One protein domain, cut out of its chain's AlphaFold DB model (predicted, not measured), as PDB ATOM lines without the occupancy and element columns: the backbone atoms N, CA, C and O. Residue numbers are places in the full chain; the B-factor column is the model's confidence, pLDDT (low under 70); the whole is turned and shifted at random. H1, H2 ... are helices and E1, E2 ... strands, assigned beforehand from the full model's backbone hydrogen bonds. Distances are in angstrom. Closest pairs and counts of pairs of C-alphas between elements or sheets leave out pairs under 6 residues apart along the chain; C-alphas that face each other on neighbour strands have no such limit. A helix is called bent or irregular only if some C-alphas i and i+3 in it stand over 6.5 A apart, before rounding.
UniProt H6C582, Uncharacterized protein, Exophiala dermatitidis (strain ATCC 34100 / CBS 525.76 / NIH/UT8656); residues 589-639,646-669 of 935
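This is residues 589 to 639 and 646 to 669 of the 935 residues of an uncharacterized protein of Exophiala dermatitidis (strain ATCC 34100 / CBS 525.76 / NIH/UT8656) (UniProt H6C582). A strongly twisted sheet of four antiparallel strands, in the order E1, E2, E4, E3, has one long helix, H1, over one face, two layers in all; the end of H1, residues 631 to 639, sticks out. The printed part has 75 residues, in the order E1, E2, H1, E3, E4, class mixed. It is compact, radius of gyration of the C-alphas 12.8 A, but elongated, spanning 40 by 25 by 18 A.

Find E1, residues 597 to 599, 7.1 A, from C-alpha 597 at (200.096, 239.728, 191.848). E2, residues 602 to 606, runs 12.8 A; E3, 649 to 653, 13.8 A; E4, 662 to 668, 16.9 A, to (204.127, 249.413, 184.928). H1, residues 612 to 639, runs 40.0 A, with a kink of 37 degrees near residue 620; it is only just irregular, C-alphas 617 and 620 being 6.9 A apart.

Look for N 605 and O 665, 2.8 A, between E2 and E4. Hairpin E1 and E2 has N 597 and O 604, 2.8 A; hairpin E3 and E4 has N 650 and O 666, 2.8 A. H1 is on the sheet; its closest C-alphas to E4 are Arg 615 and Ile 663, 6.8 A. In H1, 20 of 24 O i to N i+4 pairs are within hydrogen-bond range.

Residues 640 to 645 are cut out, C-alphas 639 and 646 being 17.0 A apart. Of the links printed whole, none is long. Residues 589, 646 and 669 have pLDDT under 70.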
ATOM      1  N   GLU A 589     195.594 236.860 177.865       68.38
ATOM      2  CA  GLU A 589     194.819 236.568 179.077       68.38
ATOM      3  C   GLU A 589     194.560 235.062 179.280       68.38
ATOM      4  O   GLU A 589     194.587 234.590 180.411       68.38
ATOM      5  N   GLU A 590     194.422 234.276 178.204       78.88
ATOM      6  CA  GLU A 590     194.241 232.811 178.272       78.88
ATOM      7  C   GLU A 590     195.507 232.062 178.733       78.88
ATOM      8  O   GLU A 590     195.447 230.902 179.145       78.88
ATOM      9  N   ARG A 591     196.673 232.713 178.655       78.50
ATOM     10  CA  ARG A 591     197.985 232.147 179.014       78.50
ATOM     11  C   ARG A 591     198.511 232.655 180.355       78.50
ATOM     12  O   ARG A 591     199.653 232.362 180.704       78.50
ATOM     13  N   LEU A 592     197.709 233.407 181.108       88.12
ATOM     14  CA  LEU A 592     198.107 234.021 182.374       88.12
ATOM     15  C   LEU A 592     197.257 233.526 183.543       88.12
ATOM     16  O   LEU A 592     196.082 233.195 183.408       88.12
ATOM     17  N   SER A 593     197.871 233.447 184.720       92.06
ATOM     18  CA  SER A 593     197.195 233.043 185.943       92.06
ATOM     19  C   SER A 593     196.124 234.068 186.312       92.06
ATOM     20  O   SER A 593     196.445 235.236 186.518       92.06
ATOM     21  N   GLU A 594     194.883 233.614 186.503       89.31
ATOM     22  CA  GLU A 594     193.740 234.440 186.938       89.31
ATOM     23  C   GLU A 594     194.083 235.352 188.136       89.31
ATOM     24  O   GLU A 594     193.673 236.511 188.200       89.31
ATOM     25  N   LYS A 595     194.921 234.857 189.057       93.81
ATOM     26  CA  LYS A 595     195.495 235.647 190.151       93.81
ATOM     27  C   LYS A 595     196.472 236.702 189.624       93.81
ATOM     28  O   LYS A 595     197.552 236.367 189.140       93.81
ATOM     29  N   LEU A 596     196.105 237.970 189.799       93.25
ATOM     30  CA  LEU A 596     196.991 239.123 189.666       93.25
ATOM     31  C   LEU A 596     197.809 239.302 190.954       93.25
ATOM     32  O   LEU A 596     197.248 239.368 192.047       93.25
ATOM     33  N   TYR A 597     199.122 239.424 190.804       95.12
ATOM     34  CA  TYR A 597     200.096 239.728 191.848       95.12
ATOM     35  C   TYR A 597     200.684 241.120 191.601       95.12
ATOM     36  O   TYR A 597     200.489 241.730 190.546       95.12
ATOM     37  N   GLU A 598     201.427 241.652 192.567       94.81
ATOM     38  CA  GLU A 598     202.173 242.890 192.366       94.81
ATOM     39  C   GLU A 598     203.321 243.013 193.362       94.81
ATOM     40  O   GLU A 598     203.179 242.739 194.557       94.81
ATOM     41  N   HIS A 599     204.450 243.496 192.852       94.06
ATOM     42  CA  HIS A 599     205.681 243.673 193.602       94.06
ATOM     43  C   HIS A 599     206.160 245.112 193.454       94.06
ATOM     44  O   HIS A 599     206.452 245.560 192.344       94.06
ATOM     45  N   LYS A 600     206.200 245.855 194.569       91.88
ATOM     46  CA  LYS A 600     206.707 247.241 194.649       91.88
ATOM     47  C   LYS A 600     206.173 248.167 193.523       91.88
ATOM     48  O   LYS A 600     206.922 248.956 192.952       91.88
ATOM     49  N   GLY A 601     204.876 248.065 193.206       88.69
ATOM     50  CA  GLY A 601     204.168 248.898 192.215       88.69
ATOM     51  C   GLY A 601     204.154 248.383 190.763       88.69
ATOM     52  O   GLY A 601     203.572 249.030 189.888       88.69
ATOM     53  N   PHE A 602     204.763 247.227 190.483       92.38
ATOM     54  CA  PHE A 602     204.625 246.513 189.208       92.38
ATOM     55  C   PHE A 602     203.573 245.406 189.347       92.38
ATOM     56  O   PHE A 602     203.743 244.514 190.179       92.38
ATOM     57  N   ARG A 603     202.491 245.454 188.553       94.25
ATOM     58  CA  ARG A 603     201.378 244.481 188.616       94.25
ATOM     59  C   ARG A 603     201.536 243.419 187.535       94.25
ATOM     60  O   ARG A 603     201.734 243.777 186.376       94.25
ATOM     61  N   PHE A 604     201.456 242.143 187.898       96.31
ATOM     62  CA  PHE A 604     201.825 241.032 187.024       96.31
ATOM     63  C   PHE A 604     201.043 239.743 187.306       96.31
ATOM     64  O   PHE A 604     200.526 239.527 188.397       96.31
ATOM     65  N   GLN A 605     200.987 238.863 186.315       96.81
ATOM     66  CA  GLN A 605     200.483 237.495 186.420       96.81
ATOM     67  C   GLN A 605     201.612 236.531 186.045       96.81
ATOM     68  O   GLN A 605     202.492 236.879 185.252       96.81
ATOM     69  N   TYR A 606     201.588 235.321 186.601       97.50
ATOM     70  CA  TYR A 606     202.475 234.254 186.140       97.50
ATOM     71  C   TYR A 606     201.867 233.575 184.905       97.50
ATOM     72  O   TYR A 606     200.645 233.537 184.767       97.50
ATOM     73  N   ALA A 607     202.680 233.006 184.017       96.00
ATOM     74  CA  ALA A 607     202.163 232.214 182.898       96.00
ATOM     75  C   ALA A 607     201.476 230.926 183.395       96.00
ATOM     76  O   ALA A 607     201.917 230.330 184.383       96.00
ATOM     77  N   THR A 608     200.397 230.475 182.747       95.25
ATOM     78  CA  THR A 608     199.639 229.281 183.183       95.25
ATOM     79  C   THR A 608     200.462 227.995 183.124       95.25
ATOM     80  O   THR A 608     200.246 227.104 183.944       95.25
ATOM     81  N   ASP A 609     201.439 227.923 182.221       94.75
ATOM     82  CA  ASP A 609     202.381 226.813 182.056       94.75
ATOM     83  C   ASP A 609     203.624 226.907 182.968       94.75
ATOM     84  O   ASP A 609     204.466 226.005 182.958       94.75
ATOM     85  N   SER A 610     203.767 227.974 183.762       95.38
ATOM     86  CA  SER A 610     204.853 228.090 184.744       95.38
ATOM     87  C   SER A 610     204.598 227.217 185.977       95.38
ATOM     88  O   SER A 610     203.531 227.260 186.593       95.38
ATOM     89  N   THR A 611     205.598 226.430 186.352       96.50
ATOM     90  CA  THR A 611     205.635 225.578 187.547       96.50
ATOM     91  C   THR A 611     205.951 226.396 188.801       96.50
ATOM     92  O   THR A 611     206.515 227.482 188.711       96.50
ATOM     93  N   MET A 612     205.631 225.885 189.996       94.56
ATOM     94  CA  MET A 612     205.914 226.616 191.245       94.56
ATOM     95  C   MET A 612     207.408 226.920 191.439       94.56
ATOM     96  O   MET A 612     207.741 228.045 191.792       94.56
ATOM     97  N   ALA A 613     208.301 225.984 191.098       96.00
ATOM     98  CA  ALA A 613     209.748 226.203 191.178       96.00
ATOM     99  C   ALA A 613     210.239 227.307 190.217       96.00
ATOM    100  O   ALA A 613     211.064 228.130 190.600       96.00
ATOM    101  N   GLU A 614     209.697 227.382 188.993       95.69
ATOM    102  CA  GLU A 614     209.982 228.491 188.065       95.69
ATOM    103  C   GLU A 614     209.483 229.843 188.608       95.69
ATOM    104  O   GLU A 614     210.091 230.873 188.328       95.69
ATOM    105  N   ARG A 615     208.390 229.861 189.383       96.56
ATOM    106  CA  ARG A 615     207.848 231.089 189.995       96.56
ATOM    107  C   ARG A 615     208.689 231.556 191.179       96.56
ATOM    108  O   ARG A 615     209.004 232.737 191.241       96.56
ATOM    109  N   GLU A 616     209.081 230.639 192.060       95.56
ATOM    110  CA  GLU A 616     209.945 230.912 193.218       95.56
ATOM    111  C   GLU A 616     211.336 231.397 192.772       95.56
ATOM    112  O   GLU A 616     211.831 232.405 193.272       95.56
ATOM    113  N   ALA A 617     211.927 230.770 191.746       95.38
ATOM    114  CA  ALA A 617     213.194 231.218 191.156       95.38
ATOM    115  C   ALA A 617     213.113 232.625 190.520       95.38
ATOM    116  O   ALA A 617     214.119 233.324 190.401       95.38
ATOM    117  N   MET A 618     211.917 233.078 190.130       96.81
ATOM    118  CA  MET A 618     211.719 234.404 189.541       96.81
ATOM    119  C   MET A 618     211.610 235.545 190.559       96.81
ATOM    120  O   MET A 618     211.644 236.697 190.128       96.81
ATOM    121  N   ASP A 619     211.523 235.297 191.870       95.62
ATOM    122  CA  ASP A 619     211.337 236.377 192.856       95.62
ATOM    123  C   ASP A 619     212.552 237.329 192.932       95.62
ATOM    124  O   ASP A 619     212.387 238.553 192.940       95.62
ATOM    125  N   GLU A 620     213.784 236.807 192.883       95.81
ATOM    126  CA  GLU A 620     214.999 237.643 192.823       95.81
ATOM    127  C   GLU A 620     215.127 238.394 191.487       95.81
ATOM    128  O   GLU A 620     215.546 239.560 191.445       95.81
ATOM    129  N   VAL A 621     214.726 237.745 190.390       96.06
ATOM    130  CA  VAL A 621     214.732 238.302 189.029       96.06
ATOM    131  C   VAL A 621     213.741 239.463 188.927       96.06
ATOM    132  O   VAL A 621     214.080 240.542 188.433       96.06
ATOM    133  N   LEU A 622     212.531 239.263 189.452       96.25
ATOM    134  CA  LEU A 622     211.458 240.243 189.543       96.25
ATOM    135  C   LEU A 622     211.868 241.434 190.412       96.25
ATOM    136  O   LEU A 622     211.699 242.582 189.997       96.25
ATOM    137  N   ASP A 623     212.448 241.194 191.590       95.88
ATOM    138  CA  ASP A 623     212.900 242.266 192.475       95.88
ATOM    139  C   ASP A 623     214.040 243.092 191.862       95.88
ATOM    140  O   ASP A 623     214.058 244.322 191.970       95.88
ATOM    141  N   THR A 624     214.962 242.432 191.160       95.81
ATOM    142  CA  THR A 624     216.063 243.080 190.435       95.81
ATOM    143  C   THR A 624     215.549 243.895 189.247       95.81
ATOM    144  O   THR A 624     215.965 245.043 189.062       95.81
ATOM    145  N   PHE A 625     214.595 243.363 188.477       94.94
ATOM    146  CA  PHE A 625     213.913 244.090 187.402       94.94
ATOM    147  C   PHE A 625     213.172 245.323 187.937       94.94
ATOM    148  O   PHE A 625     213.342 246.422 187.403       94.94
ATOM    149  N   VAL A 626     212.414 245.174 189.026       94.62
ATOM    150  CA  VAL A 626     211.671 246.270 189.657       94.62
ATOM    151  C   VAL A 626     212.613 247.338 190.216       94.62
ATOM    152  O   VAL A 626     212.409 248.517 189.929       94.62
ATOM    153  N   ARG A 627     213.702 246.966 190.906       94.25
ATOM    154  CA  ARG A 627     214.746 247.921 191.331       94.25
ATOM    155  C   ARG A 627     215.368 248.665 190.144       94.25
ATOM    156  O   ARG A 627     215.522 249.886 190.206       94.25
ATOM    157  N   LYS A 628     215.688 247.962 189.050       93.69
ATOM    158  CA  LYS A 628     216.284 248.554 187.838       93.69
ATOM    159  C   LYS A 628     215.341 249.547 187.154       93.69
ATOM    160  O   LYS A 628     215.781 250.633 186.781       93.69
ATOM    161  N   GLN A 629     214.058 249.212 187.029       90.81
ATOM    162  CA  GLN A 629     213.045 250.091 186.435       90.81
ATOM    163  C   GLN A 629     212.696 251.277 187.344       90.81
ATOM    164  O   GLN A 629     212.586 252.395 186.852       90.81
ATOM    165  N   ALA A 630     212.600 251.080 188.663       88.06
ATOM    166  CA  ALA A 630     212.376 252.165 189.620       88.06
ATOM    167  C   ALA A 630     213.532 253.183 189.612       88.06
ATOM    168  O   ALA A 630     213.285 254.391 189.600       88.06
ATOM    169  N   LYS A 631     214.788 252.714 189.531       91.50
ATOM    170  CA  LYS A 631     215.946 253.594 189.314       91.50
ATOM    171  C   LYS A 631     215.857 254.306 187.960       91.50
ATOM    172  O   LYS A 631     215.896 255.529 187.928       91.50
ATOM    173  N   ALA A 632     215.654 253.574 186.864       86.62
ATOM    174  CA  ALA A 632     215.551 254.164 185.526       86.62
ATOM    175  C   ALA A 632     214.385 255.165 185.384       86.62
ATOM    176  O   ALA A 632     214.466 256.080 184.569       86.62
ATOM    177  N   TYR A 633     213.315 255.012 186.170       83.94
ATOM    178  CA  TYR A 633     212.234 255.989 186.282       83.94
ATOM    179  C   TYR A 633     212.670 257.230 187.067       83.94
ATOM    180  O   TYR A 633     212.460 258.336 186.580       83.94
ATOM    181  N   LYS A 634     213.326 257.073 188.227       85.50
ATOM    182  CA  LYS A 634     213.861 258.197 189.019       85.50
ATOM    183  C   LYS A 634     214.852 259.040 188.207       85.50
ATOM    184  O   LYS A 634     214.666 260.250 188.106       85.50
ATOM    185  N   ASP A 635     215.827 258.383 187.581       86.06
ATOM    186  CA  ASP A 635     216.876 259.003 186.759       86.06
ATOM    187  C   ASP A 635     216.300 259.683 185.494       86.06
ATOM    188  O   ASP A 635     216.898 260.600 184.936       86.06
ATOM    189  N   TRP A 636     215.125 259.251 185.021       81.06
ATOM    190  CA  TRP A 636     214.417 259.872 183.897       81.06
ATOM    191  C   TRP A 636     213.511 261.038 184.340       81.06
ATOM    192  O   TRP A 636     213.468 262.066 183.661       81.06
ATOM    193  N   VAL A 637     212.839 260.933 185.495       81.81
ATOM    194  CA  VAL A 637     212.037 262.027 186.076       81.81
ATOM    195  C   VAL A 637     212.911 263.250 186.363       81.81
ATOM    196  O   VAL A 637     212.488 264.363 186.054       81.81
ATOM    197  N   SER A 638     214.132 263.059 186.877       84.19
ATOM    198  CA  SER A 638     215.077 264.162 187.104       84.19
ATOM    199  C   SER A 638     215.589 264.811 185.814       84.19
ATOM    200  O   SER A 638     215.913 265.995 185.826       84.19
ATOM    201  N   ASN A 639     215.653 264.063 184.706       82.19
ATOM    202  CA  ASN A 639     216.425 264.466 183.525       82.19
ATOM    203  C   ASN A 639     215.577 264.846 182.297       82.19
ATOM    204  O   ASN A 639     216.118 265.431 181.361       82.19
ATOM    205  N   PHE A 646     204.059 255.002 181.804       64.06
ATOM    206  CA  PHE A 646     202.908 254.263 182.321       64.06
ATOM    207  C   PHE A 646     202.245 253.408 181.230       64.06
ATOM    208  O   PHE A 646     202.185 253.813 180.069       64.06
ATOM    209  N   LYS A 647     201.716 252.242 181.622       74.75
ATOM    210  CA  LYS A 647     201.069 251.233 180.756       74.75
ATOM    211  C   LYS A 647     201.993 250.417 179.831       74.75
ATOM    212  O   LYS A 647     201.486 249.682 178.989       74.75
ATOM    213  N   GLN A 648     203.319 250.463 179.987       82.19
ATOM    214  CA  GLN A 648     204.206 249.551 179.245       82.19
ATOM    215  C   GLN A 648     204.140 248.114 179.800       82.19
ATOM    216  O   GLN A 648     204.602 247.848 180.915       82.19
ATOM    217  N   PHE A 649     203.594 247.196 178.996       89.56
ATOM    218  CA  PHE A 649     203.605 245.749 179.234       89.56
ATOM    219  C   PHE A 649     205.027 245.183 179.092       89.56
ATOM    220  O   PHE A 649     205.786 245.608 178.220       89.56
ATOM    221  N   HIS A 650     205.392 244.257 179.974       93.94
ATOM    222  CA  HIS A 650     206.708 243.637 180.063       93.94
ATOM    223  C   HIS A 650     206.572 242.148 180.394       93.94
ATOM    224  O   HIS A 650     205.882 241.772 181.341       93.94
ATOM    225  N   THR A 651     207.296 241.331 179.638       95.38
ATOM    226  CA  THR A 651     207.433 239.880 179.796       95.38
ATOM    227  C   THR A 651     208.821 239.554 180.344       95.38
ATOM    228  O   THR A 651     209.825 240.026 179.804       95.38
ATOM    229  N   LEU A 652     208.876 238.770 181.423       96.38
ATOM    230  CA  LEU A 652     210.103 238.330 182.085       96.38
ATOM    231  C   LEU A 652     210.220 236.803 182.020       96.38
ATOM    232  O   LEU A 652     209.260 236.071 182.284       96.38
ATOM    233  N   SER A 653     211.431 236.350 181.729       97.38
ATOM    234  CA  SER A 653     211.836 234.946 181.666       97.38
ATOM    235  C   SER A 653     213.009 234.729 182.623       97.38
ATOM    236  O   SER A 653     213.732 235.685 182.922       97.38
ATOM    237  N   HIS A 654     213.214 233.502 183.102       96.44
ATOM    238  CA  HIS A 654     214.344 233.205 183.988       96.44
ATOM    239  C   HIS A 654     215.670 233.366 183.221       96.44
ATOM    240  O   HIS A 654     215.760 232.862 182.100       96.44
ATOM    241  N   PRO A 655     216.698 234.049 183.768       94.88
ATOM    242  CA  PRO A 655     217.947 234.308 183.043       94.88
ATOM    243  C   PRO A 655     218.688 233.024 182.648       94.88
ATOM    244  O   PRO A 655     219.332 232.999 181.601       94.88
ATOM    245  N   ASP A 656     218.552 231.968 183.454       94.56
ATOM    246  CA  ASP A 656     219.190 230.668 183.219       94.56
ATOM    247  C   ASP A 656     218.319 229.676 182.423       94.56
ATOM    248  O   ASP A 656     218.753 228.548 182.197       94.56
ATOM    249  N   ASP A 657     217.106 230.050 181.985       92.88
ATOM    250  CA  ASP A 657     216.349 229.215 181.039       92.88
ATOM    251  C   ASP A 657     216.792 229.506 179.591       92.88
ATOM    252  O   ASP A 657     216.421 230.545 179.031       92.88
ATOM    253  N   PRO A 658     217.510 228.586 178.914       90.00
ATOM    254  CA  PRO A 658     217.936 228.783 177.530       90.00
ATOM    255  C   PRO A 658     216.768 228.797 176.530       90.00
ATOM    256  O   PRO A 658     216.975 229.139 175.367       90.00
ATOM    257  N   ARG A 659     215.549 228.418 176.944       90.69
ATOM    258  CA  ARG A 659     214.334 228.505 176.117       90.69
ATOM    259  C   ARG A 659     213.669 229.882 176.193       90.69
ATOM    260  O   ARG A 659     212.810 230.172 175.364       90.69
ATOM    261  N   GLY A 660     214.057 230.727 177.152       92.81
ATOM    262  CA  GLY A 660     213.493 232.060 177.351       92.81
ATOM    263  C   GLY A 660     211.998 232.062 177.688       92.81
ATOM    264  O   GLY A 660     211.322 233.055 177.399       92.81
ATOM    265  N   LYS A 661     211.469 230.986 178.284       95.25
ATOM    266  CA  LYS A 661     210.060 230.823 178.663       95.25
ATOM    267  C   LYS A 661     209.608 231.991 179.534       95.25
ATOM    268  O   LYS A 661     210.164 232.241 180.603       95.25
ATOM    269  N   THR A 662     208.587 232.712 179.079       96.25
ATOM    270  CA  THR A 662     207.987 233.800 179.856       96.25
ATOM    271  C   THR A 662     207.281 233.214 181.072       96.25
ATOM    272  O   THR A 662     206.302 232.492 180.930       96.25
ATOM    273  N   ILE A 663     207.776 233.535 182.265       96.06
ATOM    274  CA  ILE A 663     207.201 233.073 183.537       96.06
ATOM    275  C   ILE A 663     206.327 234.167 184.154       96.06
ATOM    276  O   ILE A 663     205.342 233.847 184.814       96.06
ATOM    277  N   ILE A 664     206.647 235.445 183.914       95.94
ATOM    278  CA  ILE A 664     205.920 236.610 184.433       95.94
ATOM    279  C   ILE A 664     205.556 237.564 183.291       95.94
ATOM    280  O   ILE A 664     206.409 237.923 182.479       95.94
ATOM    281  N   SER A 665     204.318 238.057 183.296       95.50
ATOM    282  CA  SER A 665     203.826 239.110 182.399       95.50
ATOM    283  C   SER A 665     203.141 240.205 183.212       95.50
ATOM    284  O   SER A 665     202.251 239.912 184.008       95.50
ATOM    285  N   GLY A 666     203.524 241.469 183.032       92.62
ATOM    286  CA  GLY A 666     202.998 242.563 183.855       92.62
ATOM    287  C   GLY A 666     203.124 243.958 183.254       92.62
ATOM    288  O   GLY A 666     203.719 244.153 182.197       92.62
ATOM    289  N   VAL A 667     202.543 244.947 183.931       88.56
ATOM    290  CA  VAL A 667     202.414 246.333 183.459       88.56
ATOM    291  C   VAL A 667     202.908 247.318 184.515       88.56
ATOM    292  O   VAL A 667     202.564 247.228 185.696       88.56
ATOM    293  N   TRP A 668     203.676 248.316 184.072       79.06
ATOM    294  CA  TRP A 668     204.127 249.413 184.928       79.06
ATOM    295  C   TRP A 668     203.075 250.507 185.115       79.06
ATOM    296  O   TRP A 668     202.637 251.136 184.148       79.06
ATOM    297  N   GLY A 669     202.756 250.775 186.384       60.22
ATOM    298  CA  GLY A 669     202.108 251.994 186.862       60.22
ATOM    299  C   GLY A 669     200.768 252.325 186.205       60.22
ATOM    300  O   GLY A 669     200.692 253.161 185.306       60.22
TER     301      GLY A 669